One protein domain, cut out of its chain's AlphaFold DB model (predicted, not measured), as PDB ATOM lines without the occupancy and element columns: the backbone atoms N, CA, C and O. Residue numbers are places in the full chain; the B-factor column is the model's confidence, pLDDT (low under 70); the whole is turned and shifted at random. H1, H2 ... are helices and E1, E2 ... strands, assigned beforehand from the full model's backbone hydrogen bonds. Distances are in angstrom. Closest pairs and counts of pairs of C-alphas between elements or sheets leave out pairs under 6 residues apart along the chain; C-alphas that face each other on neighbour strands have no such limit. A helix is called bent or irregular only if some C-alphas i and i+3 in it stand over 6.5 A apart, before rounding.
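This is residues 2 to 148 of the 203 residues of an uncharacterized protein of Candidatus Bathyarchaeota archaeon (UniProt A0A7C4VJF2). A bent three-stranded sheet curls round the helix arm H3a, and beyond it the long helix H1 packs on the other arm, H3b. Residues 2 to 14 of H1 stick out at one end. The printed part has 147 residues, with three named helices and three named strands in the order H1 E1 E2 H2 E3 H3, of mixed class; the sheet runs E1 E2 E3, all antiparallel. The whole is only just loose, close to extended, with a radius of gyration of the C-alphas of 21.5 A, and elongated, spanning 74 by 39 by 23 A.

Find C-alpha 40 at (-42.024, 19.473, 28.484); E1 runs from there to residue 53, 32.1 A. E2 is residues 58 to 69, 29.0 A; E3 is residues 86 to 95, 23.3 A. H1, residues 2 to 33, 46.8 A, begins at (-86.464, 30.461, 1.427). H2 is residues 75 to 79, 6.6 A. H3, residues 114 to 147, was assigned by its hydrogen bonds as one helix but is bent, C-alphas 128 and 131 being 7.6 A apart; its arms are H3a, 114 to 128, 21.7 A, and H3b, 131 to 147, 24.4 A.

Look at N 46 and O 64, 2.8 A, in the hairpin E1 and E2, and N 91 and O 63, 2.8 A, between E3 and E2. H3a is on one face of this twisted sheet, which curls round it, and the two make two layers, a helix on one face of a sheet; the closest C-alphas of H3a and E1 are those of Tyr 118 and Ile 45, 6.9 A apart. H1 touches H3b with residues 18 to 30 alone, opposite ways at a steep tilt of 46 degrees, closest at C-alphas Ala 26 and Phe 138, 4.8 A. H2 only grazes the sheet and touches H3b, closest at C-alphas Phe 76 and Asn 133, 5.2 A. Every O i to N i+4 pair is within hydrogen-bond range in H1, H2 and H3b, and 10 of 11 in H3a.

The farthest C-alphas, Tyr 3 and Phe 105, are 74.8 A apart. The printed part has no cut; the link E3 to H3 is long, 18 residues. Look for pLDDT under 70 at residues 2 to 9, 104 to 106 and 112.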
ATOM      1  N   VAL A   2     -87.661  29.578   1.425       56.25
ATOM      2  CA  VAL A   2     -86.464  30.461   1.427       56.25
ATOM      3  C   VAL A   2     -85.864  30.698   2.831       56.25
ATOM      4  O   VAL A   2     -84.646  30.652   2.996       56.25
ATOM      5  N   TYR A   3     -86.694  30.845   3.871       51.47
ATOM      6  CA  TYR A   3     -86.238  31.009   5.264       51.47
ATOM      7  C   TYR A   3     -85.480  29.787   5.823       51.47
ATOM      8  O   TYR A   3     -84.497  29.938   6.551       51.47
ATOM      9  N   PHE A   4     -85.888  28.569   5.449       52.81
ATOM     10  CA  PHE A   4     -85.240  27.334   5.904       52.81
ATOM     11  C   PHE A   4     -83.868  27.127   5.249       52.81
ATOM     12  O   PHE A   4     -82.910  26.758   5.933       52.81
ATOM     13  N   ALA A   5     -83.741  27.441   3.956       60.91
ATOM     14  CA  ALA A   5     -82.465  27.380   3.242       60.91
ATOM     15  C   ALA A   5     -81.437  28.378   3.812       60.91
ATOM     16  O   ALA A   5     -80.265  28.037   3.998       60.91
ATOM     17  N   ASN A   6     -81.884  29.587   4.172       63.22
ATOM     18  CA  ASN A   6     -81.013  30.622   4.729       63.22
ATOM     19  C   ASN A   6     -80.498  30.261   6.138       63.22
ATOM     20  O   ASN A   6     -79.325  30.474   6.454       63.22
ATOM     21  N   ASN A   7     -81.338  29.627   6.963       63.69
ATOM     22  CA  ASN A   7     -80.940  29.132   8.285       63.69
ATOM     23  C   ASN A   7     -79.971  27.942   8.214       63.69
ATOM     24  O   ASN A   7     -79.025  27.875   9.004       63.69
ATOM     25  N   GLN A   8     -80.140  27.029   7.251       62.31
ATOM     26  CA  GLN A   8     -79.180  25.939   7.050       62.31
ATOM     27  C   GLN A   8     -77.811  26.447   6.585       62.31
ATOM     28  O   GLN A   8     -76.790  25.984   7.095       62.31
ATOM     29  N   LYS A   9     -77.772  27.422   5.668       65.19
ATOM     30  CA  LYS A   9     -76.515  28.019   5.190       65.19
ATOM     31  C   LYS A   9     -75.756  28.700   6.335       65.19
ATOM     32  O   LYS A   9     -74.592  28.378   6.554       65.19
ATOM     33  N   LYS A  10     -76.435  29.520   7.151       71.06
ATOM     34  CA  LYS A  10     -75.848  30.145   8.357       71.06
ATOM     35  C   LYS A  10     -75.311  29.115   9.360       71.06
ATOM     36  O   LYS A  10     -74.216  29.292   9.895       71.06
ATOM     37  N   ARG A  11     -76.042  28.018   9.598       71.19
ATOM     38  CA  ARG A  11     -75.615  26.945  10.515       71.19
ATOM     39  C   ARG A  11     -74.366  26.218  10.010       71.19
ATOM     40  O   ARG A  11     -73.457  25.979  10.803       71.19
ATOM     41  N   LYS A  12     -74.290  25.921   8.707       74.25
ATOM     42  CA  LYS A  12     -73.104  25.317   8.073       74.25
ATOM     43  C   LYS A  12     -71.887  26.239   8.164       74.25
ATOM     44  O   LYS A  12     -70.828  25.790   8.586       74.25
ATOM     45  N   THR A  13     -72.048  27.531   7.871       78.25
ATOM     46  CA  THR A  13     -70.961  28.517   7.995       78.25
ATOM     47  C   THR A  13     -70.459  28.629   9.436       78.25
ATOM     48  O   THR A  13     -69.253  28.646   9.663       78.25
ATOM     49  N   LYS A  14     -71.357  28.635  10.429       80.69
ATOM     50  CA  LYS A  14     -70.976  28.672  11.851       80.69
ATOM     51  C   LYS A  14     -70.224  27.410  12.292       80.69
ATOM     52  O   LYS A  14     -69.246  27.520  13.025       80.69
ATOM     53  N   ALA A  15     -70.662  26.231  11.850       83.50
ATOM     54  CA  ALA A  15     -69.981  24.971  12.146       83.50
ATOM     55  C   ALA A  15     -68.582  24.921  11.510       83.50
ATOM     56  O   ALA A  15     -67.618  24.575  12.188       83.50
ATOM     57  N   LEU A  16     -68.460  25.350  10.250       87.81
ATOM     58  CA  LEU A  16     -67.179  25.437   9.555       87.81
ATOM     59  C   LEU A  16     -66.219  26.410  10.251       87.81
ATOM     60  O   LEU A  16     -65.066  26.058  10.473       87.81
ATOM     61  N   LYS A  17     -66.691  27.595  10.670       87.56
ATOM     62  CA  LYS A  17     -65.878  28.549  11.446       87.56
ATOM     63  C   LYS A  17     -65.318  27.908  12.723       87.56
ATOM     64  O   LYS A  17     -64.129  28.034  12.985       87.56
ATOM     65  N   LYS A  18     -66.149  27.205  13.504       88.69
ATOM     66  CA  LYS A  18     -65.700  26.515  14.731       88.69
ATOM     67  C   LYS A  18     -64.660  25.438  14.442       88.69
ATOM     68  O   LYS A  18     -63.681  25.337  15.167       88.69
ATOM     69  N   LEU A  19     -64.863  24.668  13.375       93.56
ATOM     70  CA  LEU A  19     -63.911  23.650  12.945       93.56
ATOM     71  C   LEU A  19     -62.558  24.277  12.580       93.56
ATOM     72  O   LEU A  19     -61.531  23.820  13.061       93.56
ATOM     73  N   LEU A  20     -62.561  25.348  11.780       93.69
ATOM     74  CA  LEU A  20     -61.339  26.050  11.379       93.69
ATOM     75  C   LEU A  20     -60.590  26.637  12.581       93.69
ATOM     76  O   LEU A  20     -59.372  26.498  12.659       93.69
ATOM     77  N   VAL A  21     -61.304  27.239  13.537       92.25
ATOM     78  CA  VAL A  21     -60.688  27.749  14.773       92.25
ATOM     79  C   VAL A  21     -60.133  26.604  15.619       92.25
ATOM     80  O   VAL A  21     -59.014  26.717  16.104       92.25
ATOM     81  N   ALA A  22     -60.849  25.484  15.752       95.38
ATOM     82  CA  ALA A  22     -60.346  24.319  16.478       95.38
ATOM     83  C   ALA A  22     -59.054  23.768  15.854       95.38
ATOM     84  O   ALA A  22     -58.109  23.473  16.578       95.38
ATOM     85  N   VAL A  23     -58.988  23.690  14.519       96.69
ATOM     86  CA  VAL A  23     -57.766  23.308  13.795       96.69
ATOM     87  C   VAL A  23     -56.640  24.302  14.081       96.69
ATOM     88  O   VAL A  23     -55.564  23.888  14.503       96.69
ATOM     89  N   ALA A  24     -56.884  25.605  13.917       96.38
ATOM     90  CA  ALA A  24     -55.878  26.635  14.168       96.38
ATOM     91  C   ALA A  24     -55.356  26.596  15.615       96.38
ATOM     92  O   ALA A  24     -54.152  26.686  15.842       96.38
ATOM     93  N   MET A  25     -56.246  26.397  16.589       96.12
ATOM     94  CA  MET A  25     -55.877  26.263  17.996       96.12
ATOM     95  C   MET A  25     -55.102  24.979  18.280       96.12
ATOM     96  O   MET A  25     -54.170  25.019  19.072       96.12
ATOM     97  N   ALA A  26     -55.426  23.860  17.629       97.38
ATOM     98  CA  ALA A  26     -54.655  22.628  17.766       97.38
ATOM     99  C   ALA A  26     -53.213  22.810  17.277       97.38
ATOM    100  O   ALA A  26     -52.280  22.428  17.976       97.38
ATOM    101  N   PHE A  27     -53.032  23.457  16.121       97.62
ATOM    102  CA  PHE A  27     -51.705  23.800  15.608       97.62
ATOM    103  C   PHE A  27     -50.966  24.775  16.522       97.62
ATOM    104  O   PHE A  27     -49.787  24.568  16.789       97.62
ATOM    105  N   LEU A  28     -51.645  25.802  17.039       96.75
ATOM    106  CA  LEU A  28     -51.049  26.743  17.984       96.75
ATOM    107  C   LEU A  28     -50.584  26.037  19.265       96.75
ATOM    108  O   LEU A  28     -49.463  26.256  19.708       96.75
ATOM    109  N   LEU A  29     -51.423  25.180  19.849       96.75
ATOM    110  CA  LEU A  29     -51.087  24.424  21.055       96.75
ATOM    111  C   LEU A  29     -49.965  23.412  20.802       96.75
ATOM    112  O   LEU A  29     -49.074  23.285  21.635       96.75
ATOM    113  N   GLY A  30     -49.976  22.749  19.643       96.19
ATOM    114  CA  GLY A  30     -48.895  21.863  19.219       96.19
ATOM    115  C   GLY A  30     -47.576  22.619  19.068       96.19
ATOM    116  O   GLY A  30     -46.568  22.190  19.614       96.19
ATOM    117  N   PHE A  31     -47.598  23.786  18.417       95.94
ATOM    118  CA  PHE A  31     -46.430  24.654  18.260       95.94
ATOM    119  C   PHE A  31     -45.886  25.145  19.607       95.94
ATOM    120  O   PHE A  31     -44.686  25.068  19.848       95.94
ATOM    121  N   ILE A  32     -46.761  25.592  20.514       95.62
ATOM    122  CA  ILE A  32     -46.379  25.972  21.883       95.62
ATOM    123  C   ILE A  32     -45.766  24.774  22.629       95.62
ATOM    124  O   ILE A  32     -44.817  24.944  23.392       95.62
ATOM    125  N   GLY A  33     -46.273  23.563  22.384       94.62
ATOM    126  CA  GLY A  33     -45.745  22.324  22.946       94.62
ATOM    127  C   GLY A  33     -44.304  22.003  22.539       94.62
ATOM    128  O   GLY A  33     -43.621  21.323  23.290       94.62
ATOM    129  N   MET A  34     -43.800  22.515  21.414       93.88
ATOM    130  CA  MET A  34     -42.418  22.251  20.974       93.88
ATOM    131  C   MET A  34     -41.369  23.043  21.771       93.88
ATOM    132  O   MET A  34     -40.170  22.817  21.639       93.88
ATOM    133  N   PHE A  35     -41.788  24.016  22.585       93.69
ATOM    134  CA  PHE A  35     -40.852  24.795  23.385       93.69
ATOM    135  C   PHE A  35     -40.529  24.081  24.693       93.69
ATOM    136  O   PHE A  35     -41.418  23.757  25.489       93.69
ATOM    137  N   HIS A  36     -39.229  23.919  24.936       91.12
ATOM    138  CA  HIS A  36     -38.687  23.482  26.215       91.12
ATOM    139  C   HIS A  36     -39.227  24.343  27.369       91.12
ATOM    140  O   HIS A  36     -39.507  25.531  27.189       91.12
ATOM    141  N   GLU A  37     -39.408  23.723  28.534       93.19
ATOM    142  CA  GLU A  37     -40.069  24.241  29.740       93.19
ATOM    143  C   GLU A  37     -41.581  24.458  29.594       93.19
ATOM    144  O   GLU A  37     -42.317  24.271  30.558       93.19
ATOM    145  N   ILE A  38     -42.092  24.779  28.402       94.94
ATOM    146  CA  ILE A  38     -43.528  25.000  28.188       94.94
ATOM    147  C   ILE A  38     -44.254  23.684  27.923       94.94
ATOM    148  O   ILE A  38     -45.227  23.354  28.608       94.94
ATOM    149  N   GLY A  39     -43.816  22.939  26.911       94.50
ATOM    150  CA  GLY A  39     -44.460  21.690  26.522       94.50
ATOM    151  C   GLY A  39     -43.911  20.464  27.236       94.50
ATOM    152  O   GLY A  39     -44.615  19.457  27.335       94.50
ATOM    153  N   PHE A  40     -42.684  20.542  27.744       95.81
ATOM    154  CA  PHE A  40     -42.024  19.473  28.484       95.81
ATOM    155  C   PHE A  40     -40.819  20.011  29.267       95.81
ATOM    156  O   PHE A  40     -40.196  20.999  28.877       95.81
ATOM    157  N   HIS A  41     -40.481  19.330  30.357       96.31
ATOM    158  CA  HIS A  41     -39.293  19.557  31.178       96.31
ATOM    159  C   HIS A  41     -38.319  18.410  30.945       96.31
ATOM    160  O   HIS A  41     -38.712  17.246  31.014       96.31
ATOM    161  N   VAL A  42     -37.058  18.734  30.671       95.19
ATOM    162  CA  VAL A  42     -35.989  17.740  30.509       95.19
ATOM    163  C   VAL A  42     -35.113  17.799  31.750       95.19
ATOM    164  O   VAL A  42     -34.376  18.763  31.928       95.19
ATOM    165  N   TYR A  43     -35.173  16.776  32.601       95.38
ATOM    166  CA  TYR A  43     -34.302  16.707  33.777       95.38
ATOM    167  C   TYR A  43     -32.895  16.270  33.381       95.38
ATOM    168  O   TYR A  43     -31.908  16.838  33.848       95.38
ATOM    169  N   TYR A  44     -32.792  15.276  32.494       94.25
ATOM    170  CA  TYR A  44     -31.535  14.929  31.841       94.25
ATOM    171  C   TYR A  44     -31.752  14.168  30.534       94.25
ATOM    172  O   TYR A  44     -32.715  13.423  30.361       94.25
ATOM    173  N   ILE A  45     -30.774  14.299  29.639       94.56
ATOM    174  CA  ILE A  45     -30.508  13.349  28.559       94.56
ATOM    175  C   ILE A  45     -29.004  13.094  28.577       94.56
ATOM    176  O   ILE A  45     -28.202  14.019  28.444       94.56
ATOM    177  N   LYS A  46     -28.613  11.837  28.769       94.38
ATOM    178  CA  LYS A  46     -27.220  11.408  28.856       94.38
ATOM    179  C   LYS A  46     -26.939  10.353  27.800       94.38
ATOM    180  O   LYS A  46     -27.452   9.240  27.876       94.38
ATOM    181  N   GLU A  47     -26.084  10.691  26.844       94.06
ATOM    182  CA  GLU A  47     -25.572   9.730  25.867       94.06
ATOM    183  C   GLU A  47     -24.791   8.618  26.584       94.06
ATOM    184  O   GLU A  47     -23.904   8.883  27.398       94.06
ATOM    185  N   LEU A  48     -25.156   7.369  26.300       94.00
ATOM    186  CA  LEU A  48     -24.487   6.173  26.806       94.00
ATOM    187  C   LEU A  48     -23.412   5.718  25.822       94.00
ATOM    188  O   LEU A  48     -22.287   5.434  26.223       94.00
ATOM    189  N   TYR A  49     -23.754   5.669  24.533       92.62
ATOM    190  CA  TYR A  49     -22.795   5.435  23.460       92.62
ATOM    191  C   TYR A  49     -23.300   5.988  22.127       92.62
ATOM    192  O   TYR A  49     -24.503   6.105  21.892       92.62
ATOM    193  N   PHE A  50     -22.351   6.250  21.232       91.31
ATOM    194  CA  PHE A  50     -22.585   6.595  19.837       91.31
ATOM    195  C   PHE A  50     -21.536   5.878  18.982       91.31
ATOM    196  O   PHE A  50     -20.343   6.170  19.084       91.31
ATOM    197  N   LYS A  51     -21.963   4.902  18.176       91.00
ATOM    198  CA  LYS A  51     -21.083   4.052  17.365       91.00
ATOM    199  C   LYS A  51     -21.409   4.204  15.874       91.00
ATOM    200  O   LYS A  51     -22.339   3.564  15.388       91.00
ATOM    201  N   PRO A  52     -20.650   5.029  15.134       87.88
ATOM    202  CA  PRO A  52     -20.804   5.167  13.690       87.88
ATOM    203  C   PRO A  52     -20.475   3.873  12.943       87.88
ATOM    204  O   PRO A  52     -19.402   3.301  13.129       87.88
ATOM    205  N   ASN A  53     -21.362   3.454  12.042       85.56
ATOM    206  CA  ASN A  53     -21.132   2.376  11.085       85.56
ATOM    207  C   ASN A  53     -20.996   2.980   9.681       85.56
ATOM    208  O   ASN A  53     -21.949   3.013   8.898       85.56
ATOM    209  N   SER A  54     -19.797   3.466   9.343       75.25
ATOM    210  CA  SER A  54     -19.551   4.223   8.103       75.25
ATOM    211  C   SER A  54     -19.891   3.462   6.815       75.25
ATOM    212  O   SER A  54     -20.251   4.087   5.826       75.25
ATOM    213  N   GLN A  55     -19.810   2.127   6.827       79.31
ATOM    214  CA  GLN A  55     -20.176   1.283   5.682       79.31
ATOM    215  C   GLN A  55     -21.692   1.147   5.492       79.31
ATOM    216  O   GLN A  55     -22.153   0.950   4.374       79.31
ATOM    217  N   LEU A  56     -22.464   1.239   6.579       80.38
ATOM    218  CA  LEU A  56     -23.914   1.035   6.566       80.38
ATOM    219  C   LEU A  56     -24.701   2.350   6.528       80.38
ATOM    220  O   LEU A  56     -25.922   2.327   6.410       80.38
ATOM    221  N   GLY A  57     -24.020   3.494   6.638       84.19
ATOM    222  CA  GLY A  57     -24.663   4.804   6.555       84.19
ATOM    223  C   GLY A  57     -25.551   5.137   7.755       84.19
ATOM    224  O   GLY A  57     -26.499   5.897   7.604       84.19
ATOM    225  N   TYR A  58     -25.271   4.583   8.940       87.69
ATOM    226  CA  TYR A  58     -25.956   4.942  10.189       87.69
ATOM    227  C   TYR A  58     -25.013   4.831  11.393       87.69
ATOM    228  O   TYR A  58     -23.945   4.228  11.295       87.69
ATOM    229  N   ALA A  59     -25.398   5.398  12.534       88.69
ATOM    230  CA  ALA A  59     -24.738   5.155  13.813       88.69
ATOM    231  C   ALA A  59     -25.721   4.528  14.804       88.69
ATOM    232  O   ALA A  59     -26.882   4.931  14.868       88.69
ATOM    233  N   ASP A  60     -25.260   3.544  15.569       91.56
ATOM    234  CA  ASP A  60     -26.023   3.034  16.705       91.56
ATOM    235  C   ASP A  60     -25.821   3.988  17.879       91.56
ATOM    236  O   ASP A  60     -24.686   4.250  18.288       91.56
ATOM    237  N   ALA A  61     -26.914   4.517  18.413       91.44
ATOM    238  CA  ALA A  61     -26.892   5.441  19.532       91.44
ATOM    239  C   ALA A  61     -27.747   4.899  20.673       91.44
ATOM    240  O   ALA A  61     -28.844   4.386  20.444       91.44
ATOM    241  N   ALA A  62     -27.270   5.056  21.903       93.88
ATOM    242  CA  ALA A  62     -28.102   4.875  23.081       93.88
ATOM    243  C   ALA A  62     -27.924   6.028  24.053       93.88
ATOM    244  O   ALA A  62     -26.824   6.560  24.223       93.88
ATOM    245  N   PHE A  63     -29.010   6.382  24.718       94.44
ATOM    246  CA  PHE A  63     -29.049   7.458  25.692       94.44
ATOM    247  C   PHE A  63     -30.024   7.112  26.816       94.44
ATOM    248  O   PHE A  63     -30.969   6.351  26.631       94.44
ATOM    249  N   SER A  64     -29.768   7.664  27.992       95.69
ATOM    250  CA  SER A  64     -30.681   7.646  29.128       95.69
ATOM    251  C   SER A  64     -31.374   8.998  29.211       95.69
ATOM    252  O   SER A  64     -30.695  10.018  29.070       95.69
ATOM    253  N   CYS A  65     -32.685   9.040  29.416       95.25
ATOM    254  CA  CYS A  65     -33.408  10.299  29.566       95.25
ATOM    255  C   CYS A  65     -34.429  10.270  30.700       95.25
ATOM    256  O   CYS A  65     -34.863   9.207  31.141       95.25
ATOM    257  N   ASP A  66     -34.786  11.475  31.131       95.88
ATOM    258  CA  ASP A  66     -35.858  11.781  32.067       95.88
ATOM    259  C   ASP A  66     -36.557  13.066  31.592       95.88
ATOM    260  O   ASP A  66     -35.984  14.163  31.640       95.88
ATOM    261  N   ILE A  67     -37.762  12.901  31.036       95.94
ATOM    262  CA  ILE A  67     -38.547  13.955  30.385       95.94
ATOM    263  C   ILE A  67     -39.994  13.899  30.875       95.94
ATOM    264  O   ILE A  67     -40.696  12.905  30.672       95.94
ATOM    265  N   LEU A  68     -40.470  15.002  31.448       97.12
ATOM    266  CA  LEU A  68     -41.852  15.177  31.889       97.12
ATOM    267  C   LEU A  68     -42.622  16.048  30.895       97.12
ATOM    268  O   LEU A  68     -42.259  17.196  30.654       97.12
ATOM    269  N   PHE A  69     -43.724  15.537  30.355       97.12
ATOM    270  CA  PHE A  69     -44.530  16.230  29.351       97.12
ATOM    271  C   PHE A  69     -45.689  17.009  29.976       97.12
ATOM    272  O   PHE A  69     -46.354  16.533  30.894       97.12
ATOM    273  N   ASN A  70     -45.999  18.182  29.427       97.25
ATOM    274  CA  ASN A  70     -47.151  18.984  29.826       97.25
ATOM    275  C   ASN A  70     -48.466  18.304  29.394       97.25
ATOM    276  O   ASN A  70     -48.704  18.180  28.190       97.25
ATOM    277  N   PRO A  71     -49.374  17.938  30.318       96.94
ATOM    278  CA  PRO A  71     -50.652  17.308  29.967       96.94
ATOM    279  C   PRO A  71     -51.524  18.120  29.000       96.94
ATOM    280  O   PRO A  71     -52.349  17.555  28.284       96.94
ATOM    281  N   LEU A  72     -51.364  19.447  28.979       97.12
ATOM    282  CA  LEU A  72     -52.174  20.366  28.178       97.12
ATOM    283  C   LEU A  72     -51.611  20.616  26.772       97.12
ATOM    284  O   LEU A  72     -52.318  21.137  25.922       97.12
ATOM    285  N   THR A  73     -50.360  20.264  26.485       96.88
ATOM    286  CA  THR A  73     -49.821  20.336  25.109       96.88
ATOM    287  C   THR A  73     -49.486  18.955  24.558       96.88
ATOM    288  O   THR A  73     -49.449  18.767  23.347       96.88
ATOM    289  N   HIS A  74     -49.296  17.978  25.442       96.88
ATOM    290  CA  HIS A  74     -48.889  16.618  25.131       96.88
ATOM    291  C   HIS A  74     -49.840  15.556  25.721       96.88
ATOM    292  O   HIS A  74     -49.398  14.623  26.401       96.88
ATOM    293  N   PRO A  75     -51.162  15.660  25.490       96.62
ATOM    294  CA  PRO A  75     -52.138  14.784  26.134       96.62
ATOM    295  C   PRO A  75     -51.988  13.299  25.754       96.62
ATOM    296  O   PRO A  75     -52.376  12.434  26.537       96.62
ATOM    297  N   PHE A  76     -51.399  12.971  24.598       95.94
ATOM    298  CA  PHE A  76     -51.172  11.581  24.183       95.94
ATOM    299  C   PHE A  76     -50.228  10.844  25.132       95.94
ATOM    300  O   PHE A  76     -50.502   9.705  25.504       95.94
ATOM    301  N   TYR A  77     -49.156  11.500  25.580       95.12
ATOM    302  CA  TYR A  77     -48.193  10.872  26.486       95.12
ATOM    303  C   TYR A  77     -48.798  10.508  27.838       95.12
ATOM    304  O   TYR A  77     -48.352   9.553  28.460       95.12
ATOM    305  N   TRP A  78     -49.846  11.218  28.253       95.62
ATOM    306  CA  TRP A  78     -50.591  10.950  29.481       95.62
ATOM    307  C   TRP A  78     -51.652   9.860  29.334       95.62
ATOM    308  O   TRP A  78     -52.073   9.283  30.330       95.62
ATOM    309  N   LEU A  79     -52.086   9.565  28.106       93.00
ATOM    310  CA  LEU A  79     -52.992   8.448  27.830       93.00
ATOM    311  C   LEU A  79     -52.265   7.159  27.458       93.00
ATOM    312  O   LEU A  79     -52.864   6.089  27.541       93.00
ATOM    313  N   SER A  80     -51.003   7.246  27.034       91.19
ATOM    314  CA  SER A  80     -50.171   6.072  26.794       91.19
ATOM    315  C   SER A  80     -49.791   5.428  28.133       91.19
ATOM    316  O   SER A  80     -49.064   6.059  28.904       91.19
ATOM    317  N   PRO A  81     -50.222   4.185  28.427       84.81
ATOM    318  CA  PRO A  81     -49.917   3.521  29.697       84.81
ATOM    319  C   PRO A  81     -48.416   3.328  29.931       84.81
ATOM    320  O   PRO A  81     -47.968   3.274  31.070       84.81
ATOM    321  N   GLU A  82     -47.649   3.221  28.846       84.88
ATOM    322  CA  GLU A  82     -46.202   3.005  28.877       84.88
ATOM    323  C   GLU A  82     -45.438   4.263  29.295       84.88
ATOM    324  O   GLU A  82     -44.383   4.163  29.913       84.88
ATOM    325  N   VAL A  83     -45.966   5.443  28.954       87.88
ATOM    326  CA  VAL A  83     -45.303   6.727  29.212       87.88
ATOM    327  C   VAL A  83     -45.876   7.409  30.450       87.88
ATOM    328  O   VAL A  83     -45.125   7.973  31.233       87.88
ATOM    329  N   ASN A  84     -47.198   7.390  30.630       91.50
ATOM    330  CA  ASN A  84     -47.889   8.040  31.746       91.50
ATOM    331  C   ASN A  84     -47.416   9.491  32.004       91.50
ATOM    332  O   ASN A  84     -47.214   9.919  33.138       91.50
ATOM    333  N   GLY A  85     -47.178  10.234  30.920       92.81
ATOM    334  CA  GLY A  85     -46.712  11.618  30.947       92.81
ATOM    335  C   GLY A  85     -45.229  11.828  31.257       92.81
ATOM    336  O   GLY A  85     -44.759  12.960  31.145       92.81
ATOM    337  N   HIS A  86     -44.489  10.779  31.614       95.38
ATOM    338  CA  HIS A  86     -43.119  10.870  32.111       95.38
ATOM    339  C   HIS A  86     -42.250   9.762  31.513       95.38
ATOM    340  O   HIS A  86     -42.342   8.597  31.886       95.38
ATOM    341  N   ILE A  87     -41.383  10.125  30.571       93.75
ATOM    342  CA  ILE A  87     -40.450   9.181  29.956       93.75
ATOM    343  C   ILE A  87     -39.179   9.138  30.796       93.75
ATOM    344  O   ILE A  87     -38.461  10.133  30.860       93.75
ATOM    345  N   ILE A  88     -38.887   7.982  31.397       94.12
ATOM    346  CA  ILE A  88     -37.638   7.728  32.119       94.12
ATOM    347  C   ILE A  88     -37.061   6.390  31.675       94.12
ATOM    348  O   ILE A  88     -37.743   5.367  31.736       94.12
ATOM    349  N   GLY A  89     -35.797   6.371  31.261       93.31
ATOM    350  CA  GLY A  89     -35.103   5.118  30.980       93.31
ATOM    351  C   GLY A  89     -34.047   5.215  29.895       93.31
ATOM    352  O   GLY A  89     -33.638   6.297  29.481       93.31
ATOM    353  N   ASN A  90     -33.592   4.045  29.451       94.81
ATOM    354  CA  ASN A  90     -32.580   3.913  28.411       94.81
ATOM    355  C   ASN A  90     -33.241   3.606  27.071       94.81
ATOM    356  O   ASN A  90     -33.992   2.640  26.946       94.81
ATOM    357  N   PHE A  91     -32.891   4.391  26.063       93.19
ATOM    358  CA  PHE A  91     -33.398   4.282  24.707       93.19
ATOM    359  C   PHE A  91     -32.247   4.008  23.752       93.19
ATOM    360  O   PHE A  91     -31.122   4.465  23.956       93.19
ATOM    361  N   SER A  92     -32.540   3.250  22.699       92.56
ATOM    362  CA  SER A  92     -31.615   3.021  21.592       92.56
ATOM    363  C   SER A  92     -32.268   3.460  20.294       92.56
ATOM    364  O   SER A  92     -33.474   3.294  20.109       92.56
ATOM    365  N   THR A  93     -31.484   4.059  19.408       90.44
ATOM    366  CA  THR A  93     -31.958   4.560  18.122       90.44
ATOM    367  C   THR A  93     -30.881   4.406  17.057       90.44
ATOM    368  O   THR A  93     -29.685   4.362  17.357       90.44
ATOM    369  N   ARG A  94     -31.310   4.340  15.795       88.62
ATOM    370  CA  ARG A  94     -30.408   4.459  14.651       88.62
ATOM    371  C   ARG A  94     -30.345   5.913  14.226       88.62
ATOM    372  O   ARG A  94     -31.335   6.479  13.776       88.62
ATOM    373  N   TYR A  95     -29.159   6.485  14.334       86.56
ATOM    374  CA  TYR A  95     -28.870   7.837  13.897       86.56
ATOM    375  C   TYR A  95     -28.519   7.841  12.405       86.56
ATOM    376  O   TYR A  95     -27.600   7.137  11.977       86.56
ATOM    377  N   VAL A  96     -29.220   8.651  11.614       84.94
ATOM    378  CA  VAL A  96     -28.956   8.829  10.174       84.94
ATOM    379  C   VAL A  96     -27.972   9.992   9.982       84.94
ATOM    380  O   VAL A  96     -28.105  11.001  10.670       84.94
ATOM    381  N   PRO A  97     -26.972   9.885   9.091       82.38
ATOM    382  CA  PRO A  97     -26.015  10.961   8.851       82.38
ATOM    383  C   PRO A  97     -26.695  12.237   8.342       82.38
ATOM    384  O   PRO A  97     -27.659  12.180   7.583       82.38
ATOM    385  N   GLU A  98     -26.142  13.393   8.714       81.25
ATOM    386  CA  GLU A  98     -26.615  14.717   8.269       81.25
ATOM    387  C   GLU A  98     -26.356  14.949   6.775       81.25
ATOM    388  O   GLU A  98     -26.961  15.808   6.139       81.25
ATOM    389  N   GLY A  99     -25.438  14.174   6.204       80.44
ATOM    390  CA  GLY A  99     -25.152  14.173   4.785       80.44
ATOM    391  C   GLY A  99     -24.023  13.216   4.449       80.44
ATOM    392  O   GLY A  99     -23.505  12.490   5.298       80.44
ATOM    393  N   TYR A 100     -23.611  13.255   3.194       80.44
ATOM    394  CA  TYR A 100     -22.434  12.552   2.702       80.44
ATOM    395  C   TYR A 100     -21.393  13.601   2.312       80.44
ATOM    396  O   TYR A 100     -21.734  14.755   2.038       80.44
ATOM    397  N   GLY A 101     -20.106  13.256   2.364       75.00
ATOM    398  CA  GLY A 101     -19.100  14.164   1.814       75.00
ATOM    399  C   GLY A 101     -19.263  14.357   0.299       75.00
ATOM    400  O   GLY A 101     -20.113  13.750  -0.340       75.00
ATOM    401  N   GLY A 102     -18.463  15.247  -0.284       74.44
ATOM    402  CA  GLY A 102     -18.354  15.332  -1.741       74.44
ATOM    403  C   GLY A 102     -17.326  14.324  -2.256       74.44
ATOM    404  O   GLY A 102     -16.246  14.222  -1.670       74.44
ATOM    405  N   GLY A 103     -17.644  13.620  -3.347       72.25
ATOM    406  CA  GLY A 103     -16.743  12.702  -4.059       72.25
ATOM    407  C   GLY A 103     -17.195  11.236  -4.044       72.25
ATOM    408  O   GLY A 103     -17.971  10.823  -3.191       72.25
ATOM    409  N   GLU A 104     -16.680  10.431  -4.978       62.78
ATOM    410  CA  GLU A 104     -17.083   9.022  -5.179       62.78
ATOM    411  C   GLU A 104     -16.781   8.096  -3.983       62.78
ATOM    412  O   GLU A 104     -17.383   7.036  -3.857       62.78
ATOM    413  N   PHE A 105     -15.896   8.511  -3.067       65.25
ATOM    414  CA  PHE A 105     -15.482   7.737  -1.884       65.25
ATOM    415  C   PHE A 105     -15.847   8.406  -0.557       65.25
ATOM    416  O   PHE A 105     -15.292   8.081   0.495       65.25
ATOM    417  N   SER A 106     -16.740   9.392  -0.580       69.69
ATOM    418  CA  SER A 106     -17.075  10.119   0.634       69.69
ATOM    419  C   SER A 106     -17.972   9.300   1.563       69.69
ATOM    420  O   SER A 106     -19.033   8.825   1.159       69.69
ATOM    421  N   GLY A 107     -17.568   9.178   2.826       74.69
ATOM    422  CA  GLY A 107     -18.364   8.519   3.858       74.69
ATOM    423  C   GLY A 107     -19.508   9.385   4.414       74.69
ATOM    424  O   GLY A 107     -19.556  10.599   4.170       74.69
ATOM    425  N   PRO A 108     -20.413   8.770   5.193       80.56
ATOM    426  CA  PRO A 108     -21.462   9.475   5.926       80.56
ATOM    427  C   PRO A 108     -20.868  10.470   6.934       80.56
ATOM    428  O   PRO A 108     -19.905  10.164   7.642       80.56
ATOM    429  N   ARG A 109     -21.456  11.666   7.013       79.56
ATOM    430  CA  ARG A 109     -21.111  12.711   7.980       79.56
ATOM    431  C   ARG A 109     -22.094  12.678   9.141       79.56
ATOM    432  O   ARG A 109     -23.291  12.889   8.962       79.56
ATOM    433  N   PHE A 110     -21.567  12.423  10.330       80.31
ATOM    434  CA  PHE A 110     -22.328  12.450  11.572       80.31
ATOM    435  C   PHE A 110     -22.057  13.753  12.337       80.31
ATOM    436  O   PHE A 110     -20.957  14.302  12.209       80.31
ATOM    437  N   PRO A 111     -23.012  14.227  13.155       72.31
ATOM    438  CA  PRO A 111     -22.812  15.407  13.979       72.31
ATOM    439  C   PRO A 111     -21.689  15.146  14.967       72.31
ATOM    440  O   PRO A 111     -21.725  14.206  15.771       72.31
ATOM    441  N   LEU A 112     -20.677  16.002  14.916       66.62
ATOM    442  CA  LEU A 112     -19.504  15.858  15.764       66.62
ATOM    443  C   LEU A 112     -19.810  16.293  17.202       66.62
ATOM    444  O   LEU A 112     -19.178  15.809  18.140       66.62
ATOM    445  N   TRP A 113     -20.785  17.187  17.399       80.94
ATOM    446  CA  TRP A 113     -20.970  17.856  18.682       80.94
ATOM    447  C   TRP A 113     -22.040  17.156  19.530       80.94
ATOM    448  O   TRP A 113     -23.155  16.948  19.046       80.94
ATOM    449  N   PRO A 114     -21.758  16.853  20.814       83.62
ATOM    450  CA  PRO A 114     -22.732  16.242  21.722       83.62
ATOM    451  C   PRO A 114     -24.071  16.989  21.793       83.62
ATOM    452  O   PRO A 114     -25.117  16.362  21.904       83.62
ATOM    453  N   LYS A 115     -24.049  18.324  21.664       86.62
ATOM    454  CA  LYS A 115     -25.260  19.153  21.652       86.62
ATOM    455  C   LYS A 115     -26.204  18.820  20.489       86.62
ATOM    456  O   LYS A 115     -27.399  18.703  20.704       86.62
ATOM    457  N   GLN A 116     -25.679  18.608  19.282       85.06
ATOM    458  CA  GLN A 116     -26.515  18.273  18.119       85.06
ATOM    459  C   GLN A 116     -27.200  16.912  18.300       85.06
ATOM    460  O   GLN A 116     -28.356  16.734  17.930       85.06
ATOM    461  N   ARG A 117     -26.499  15.953  18.919       88.44
ATOM    462  CA  ARG A 117     -27.067  14.637  19.237       88.44
ATOM    463  C   ARG A 117     -28.114  14.718  20.345       88.44
ATOM    464  O   ARG A 117     -29.144  14.069  20.230       88.44
ATOM    465  N   TYR A 118     -27.887  15.553  21.362       89.62
ATOM    466  CA  TYR A 118     -28.892  15.867  22.381       89.62
ATOM    467  C   TYR A 118     -30.190  16.393  21.749       89.62
ATOM    468  O   TYR A 118     -31.260  15.855  22.031       89.62
ATOM    469  N   ASP A 119     -30.085  17.380  20.852       88.69
ATOM    470  CA  ASP A 119     -31.246  17.961  20.170       88.69
ATOM    471  C   ASP A 119     -31.979  16.890  19.337       88.69
ATOM    472  O   ASP A 119     -33.201  16.775  19.407       88.69
ATOM    473  N   TYR A 120     -31.240  16.023  18.634       88.75
ATOM    474  CA  TYR A 120     -31.817  14.898  17.893       88.75
ATOM    475  C   TYR A 120     -32.564  13.897  18.792       88.75
ATOM    476  O   TYR A 120     -33.671  13.472  18.452       88.75
ATOM    477  N   TYR A 121     -31.989  13.522  19.941       91.12
ATOM    478  CA  TYR A 121     -32.642  12.619  20.897       91.12
ATOM    479  C   TYR A 121     -33.958  13.203  21.411       91.12
ATOM    480  O   TYR A 121     -34.936  12.471  21.551       91.12
ATOM    481  N   LEU A 122     -34.004  14.518  21.629       91.06
ATOM    482  CA  LEU A 122     -35.221  15.212  22.022       91.06
ATOM    483  C   LEU A 122     -36.270  15.216  20.898       91.06
ATOM    484  O   LEU A 122     -37.427  14.863  21.132       91.06
ATOM    485  N   THR A 123     -35.859  15.527  19.663       89.88
ATOM    486  CA  THR A 123     -36.749  15.540  18.490       89.88
ATOM    487  C   THR A 123     -37.397  14.181  18.224       89.88
ATOM    488  O   THR A 123     -38.534  14.138  17.760       89.88
ATOM    489  N   ILE A 124     -36.734  13.058  18.537       89.38
ATOM    490  CA  ILE A 124     -37.343  11.722  18.403       89.38
ATOM    491  C   ILE A 124     -38.648  11.636  19.195       89.38
ATOM    492  O   ILE A 124     -39.648  11.144  18.666       89.38
ATOM    493  N   PHE A 125     -38.652  12.121  20.438       90.19
ATOM    494  CA  PHE A 125     -39.859  12.108  21.250       90.19
ATOM    495  C   PHE A 125     -40.905  13.042  20.645       90.19
ATOM    496  O   PHE A 125     -42.003  12.589  20.354       90.19
ATOM    497  N   GLU A 126     -40.563  14.284  20.312       88.25
ATOM    498  CA  GLU A 126     -41.526  15.205  19.687       88.25
ATOM    499  C   GLU A 126     -42.180  14.626  18.422       88.25
ATOM    500  O   GLU A 126     -43.400  14.676  18.273       88.25
ATOM    501  N   VAL A 127     -41.392  14.012  17.534       90.62
ATOM    502  CA  VAL A 127     -41.887  13.393  16.296       90.62
ATOM    503  C   VAL A 127     -42.774  12.184  16.589       90.62
ATOM    504  O   VAL A 127     -43.814  12.027  15.947       90.62
ATOM    505  N   TRP A 128     -42.407  11.348  17.565       88.94
ATOM    506  CA  TRP A 128     -43.205  10.180  17.943       88.94
ATOM    507  C   TRP A 128     -44.598  10.580  18.443       88.94
ATOM    508  O   TRP A 128     -45.595   9.933  18.118       88.94
ATOM    509  N   GLY A 129     -44.678  11.684  19.185       90.06
ATOM    510  CA  GLY A 129     -45.922  12.216  19.726       90.06
ATOM    511  C   GLY A 129     -46.673  13.175  18.804       90.06
ATOM    512  O   GLY A 129     -47.824  13.485  19.104       90.06
ATOM    513  N   LEU A 130     -46.077  13.664  17.713       92.25
ATOM    514  CA  LEU A 130     -46.597  14.814  16.963       92.25
ATOM    515  C   LEU A 130     -48.036  14.613  16.471       92.25
ATOM    516  O   LEU A 130     -48.936  15.379  16.819       92.25
ATOM    517  N   TYR A 131     -48.268  13.569  15.674       94.00
ATOM    518  CA  TYR A 131     -49.586  13.284  15.103       94.00
ATOM    519  C   TYR A 131     -50.657  12.955  16.153       94.00
ATOM    520  O   TYR A 131     -51.729  13.567  16.096       94.00
ATOM    521  N   PRO A 132     -50.428  12.032  17.113       95.00
ATOM    522  CA  PRO A 132     -51.453  11.725  18.104       95.00
ATOM    523  C   PRO A 132     -51.737  12.909  19.037       95.00
ATOM    524  O   PRO A 132     -52.904  13.158  19.341       95.00
ATOM    525  N   ASN A 133     -50.728  13.702  19.426       96.44
ATOM    526  CA  ASN A 133     -50.963  14.923  20.201       96.44
ATOM    527  C   ASN A 133     -51.769  15.950  19.406       96.44
ATOM    528  O   ASN A 133     -52.748  16.472  19.931       96.44
ATOM    529  N   LEU A 134     -51.433  16.199  18.137       96.94
ATOM    530  CA  LEU A 134     -52.180  17.142  17.301       96.94
ATOM    531  C   LEU A 134     -53.651  16.727  17.146       96.94
ATOM    532  O   LEU A 134     -54.547  17.567  17.246       96.94
ATOM    533  N   LEU A 135     -53.913  15.429  16.962       97.44
ATOM    534  CA  LEU A 135     -55.269  14.885  16.888       97.44
ATOM    535  C   LEU A 135     -56.042  15.091  18.200       97.44
ATOM    536  O   LEU A 135     -57.198  15.515  18.189       97.44
ATOM    537  N   MET A 136     -55.411  14.819  19.341       97.50
ATOM    538  CA  MET A 136     -56.029  15.018  20.651       97.50
ATOM    539  C   MET A 136     -56.276  16.492  20.969       97.50
ATOM    540  O   MET A 136     -57.367  16.849  21.415       97.50
ATOM    541  N   LEU A 137     -55.301  17.359  20.695       97.94
ATOM    542  CA  LEU A 137     -55.438  18.806  20.840       97.94
ATOM    543  C   LEU A 137     -56.557  19.346  19.953       97.94
ATOM    544  O   LEU A 137     -57.305  20.217  20.389       97.94
ATOM    545  N   PHE A 138     -56.738  18.794  18.750       97.94
ATOM    546  CA  PHE A 138     -57.875  19.116  17.896       97.94
ATOM    547  C   PHE A 138     -59.214  18.777  18.556       97.94
ATOM    548  O   PHE A 138     -60.106  19.625  18.575       97.94
ATOM    549  N   PHE A 139     -59.366  17.593  19.154       97.62
ATOM    550  CA  PHE A 139     -60.604  17.242  19.857       97.62
ATOM    551  C   PHE A 139     -60.845  18.102  21.102       97.62
ATOM    552  O   PHE A 139     -61.979  18.523  21.339       97.62
ATOM    553  N   ILE A 140     -59.795  18.422  21.862       96.88
ATOM    554  CA  ILE A 140     -59.881  19.331  23.014       96.88
ATOM    555  C   ILE A 140     -60.299  20.733  22.551       96.88
ATOM    556  O   ILE A 140     -61.242  21.312  23.093       96.88
ATOM    557  N   ALA A 141     -59.648  21.264  21.515       96.62
ATOM    558  CA  ALA A 141     -59.976  22.560  20.941       96.62
ATOM    559  C   ALA A 141     -61.413  22.580  20.404       96.62
ATOM    560  O   ALA A 141     -62.154  23.523  20.665       96.62
ATOM    561  N   LEU A 142     -61.853  21.512  19.735       96.06
ATOM    562  CA  LEU A 142     -63.224  21.379  19.254       96.06
ATOM    563  C   LEU A 142     -64.237  21.365  20.409       96.06
ATOM    564  O   LEU A 142     -65.269  22.033  20.320       96.06
ATOM    565  N   ALA A 143     -63.946  20.654  21.501       95.25
ATOM    566  CA  ALA A 143     -64.789  20.651  22.693       95.25
ATOM    567  C   ALA A 143     -64.906  22.060  23.299       95.25
ATOM    568  O   ALA A 143     -66.016  22.524  23.571       95.25
ATOM    569  N   ILE A 144     -63.792  22.788  23.418       94.06
ATOM    570  CA  ILE A 144     -63.779  24.180  23.893       94.06
ATOM    571  C   ILE A 144     -64.594  25.090  22.959       94.06
ATOM    572  O   ILE A 144     -65.423  25.873  23.428       94.06
ATOM    573  N   GLU A 145     -64.418  24.954  21.643       92.06
ATOM    574  CA  GLU A 145     -65.149  25.706  20.619       92.06
ATOM    575  C   GLU A 145     -66.664  25.450  20.653       92.06
ATOM    576  O   GLU A 145     -67.478  26.349  20.395       92.06
ATOM    577  N   VAL A 146     -67.083  24.223  20.973       88.44
ATOM    578  CA  VAL A 146     -68.498  23.869  21.136       88.44
ATOM    579  C   VAL A 146     -69.056  24.423  22.447       88.44
ATOM    580  O   VAL A 146     -70.154  24.983  22.417       88.44
ATOM    581  N   SER A 147     -68.303  24.337  23.547       87.94
ATOM    582  CA  SER A 147     -68.732  24.762  24.882       87.94
ATOM    583  C   SER A 147     -68.623  26.273  25.109       87.94
ATOM    584  O   SER A 147     -69.635  26.964  25.231       87.94
ATOM    585  N   SER A 148     -67.407  26.808  25.231       85.25
ATOM    586  CA  SER A 148     -67.159  28.228  25.489       85.25
ATOM    587  C   SER A 148     -65.686  28.567  25.273       85.25
ATOM    588  O   SER A 148     -64.832  28.123  26.033       85.25
TER     589      SER A 148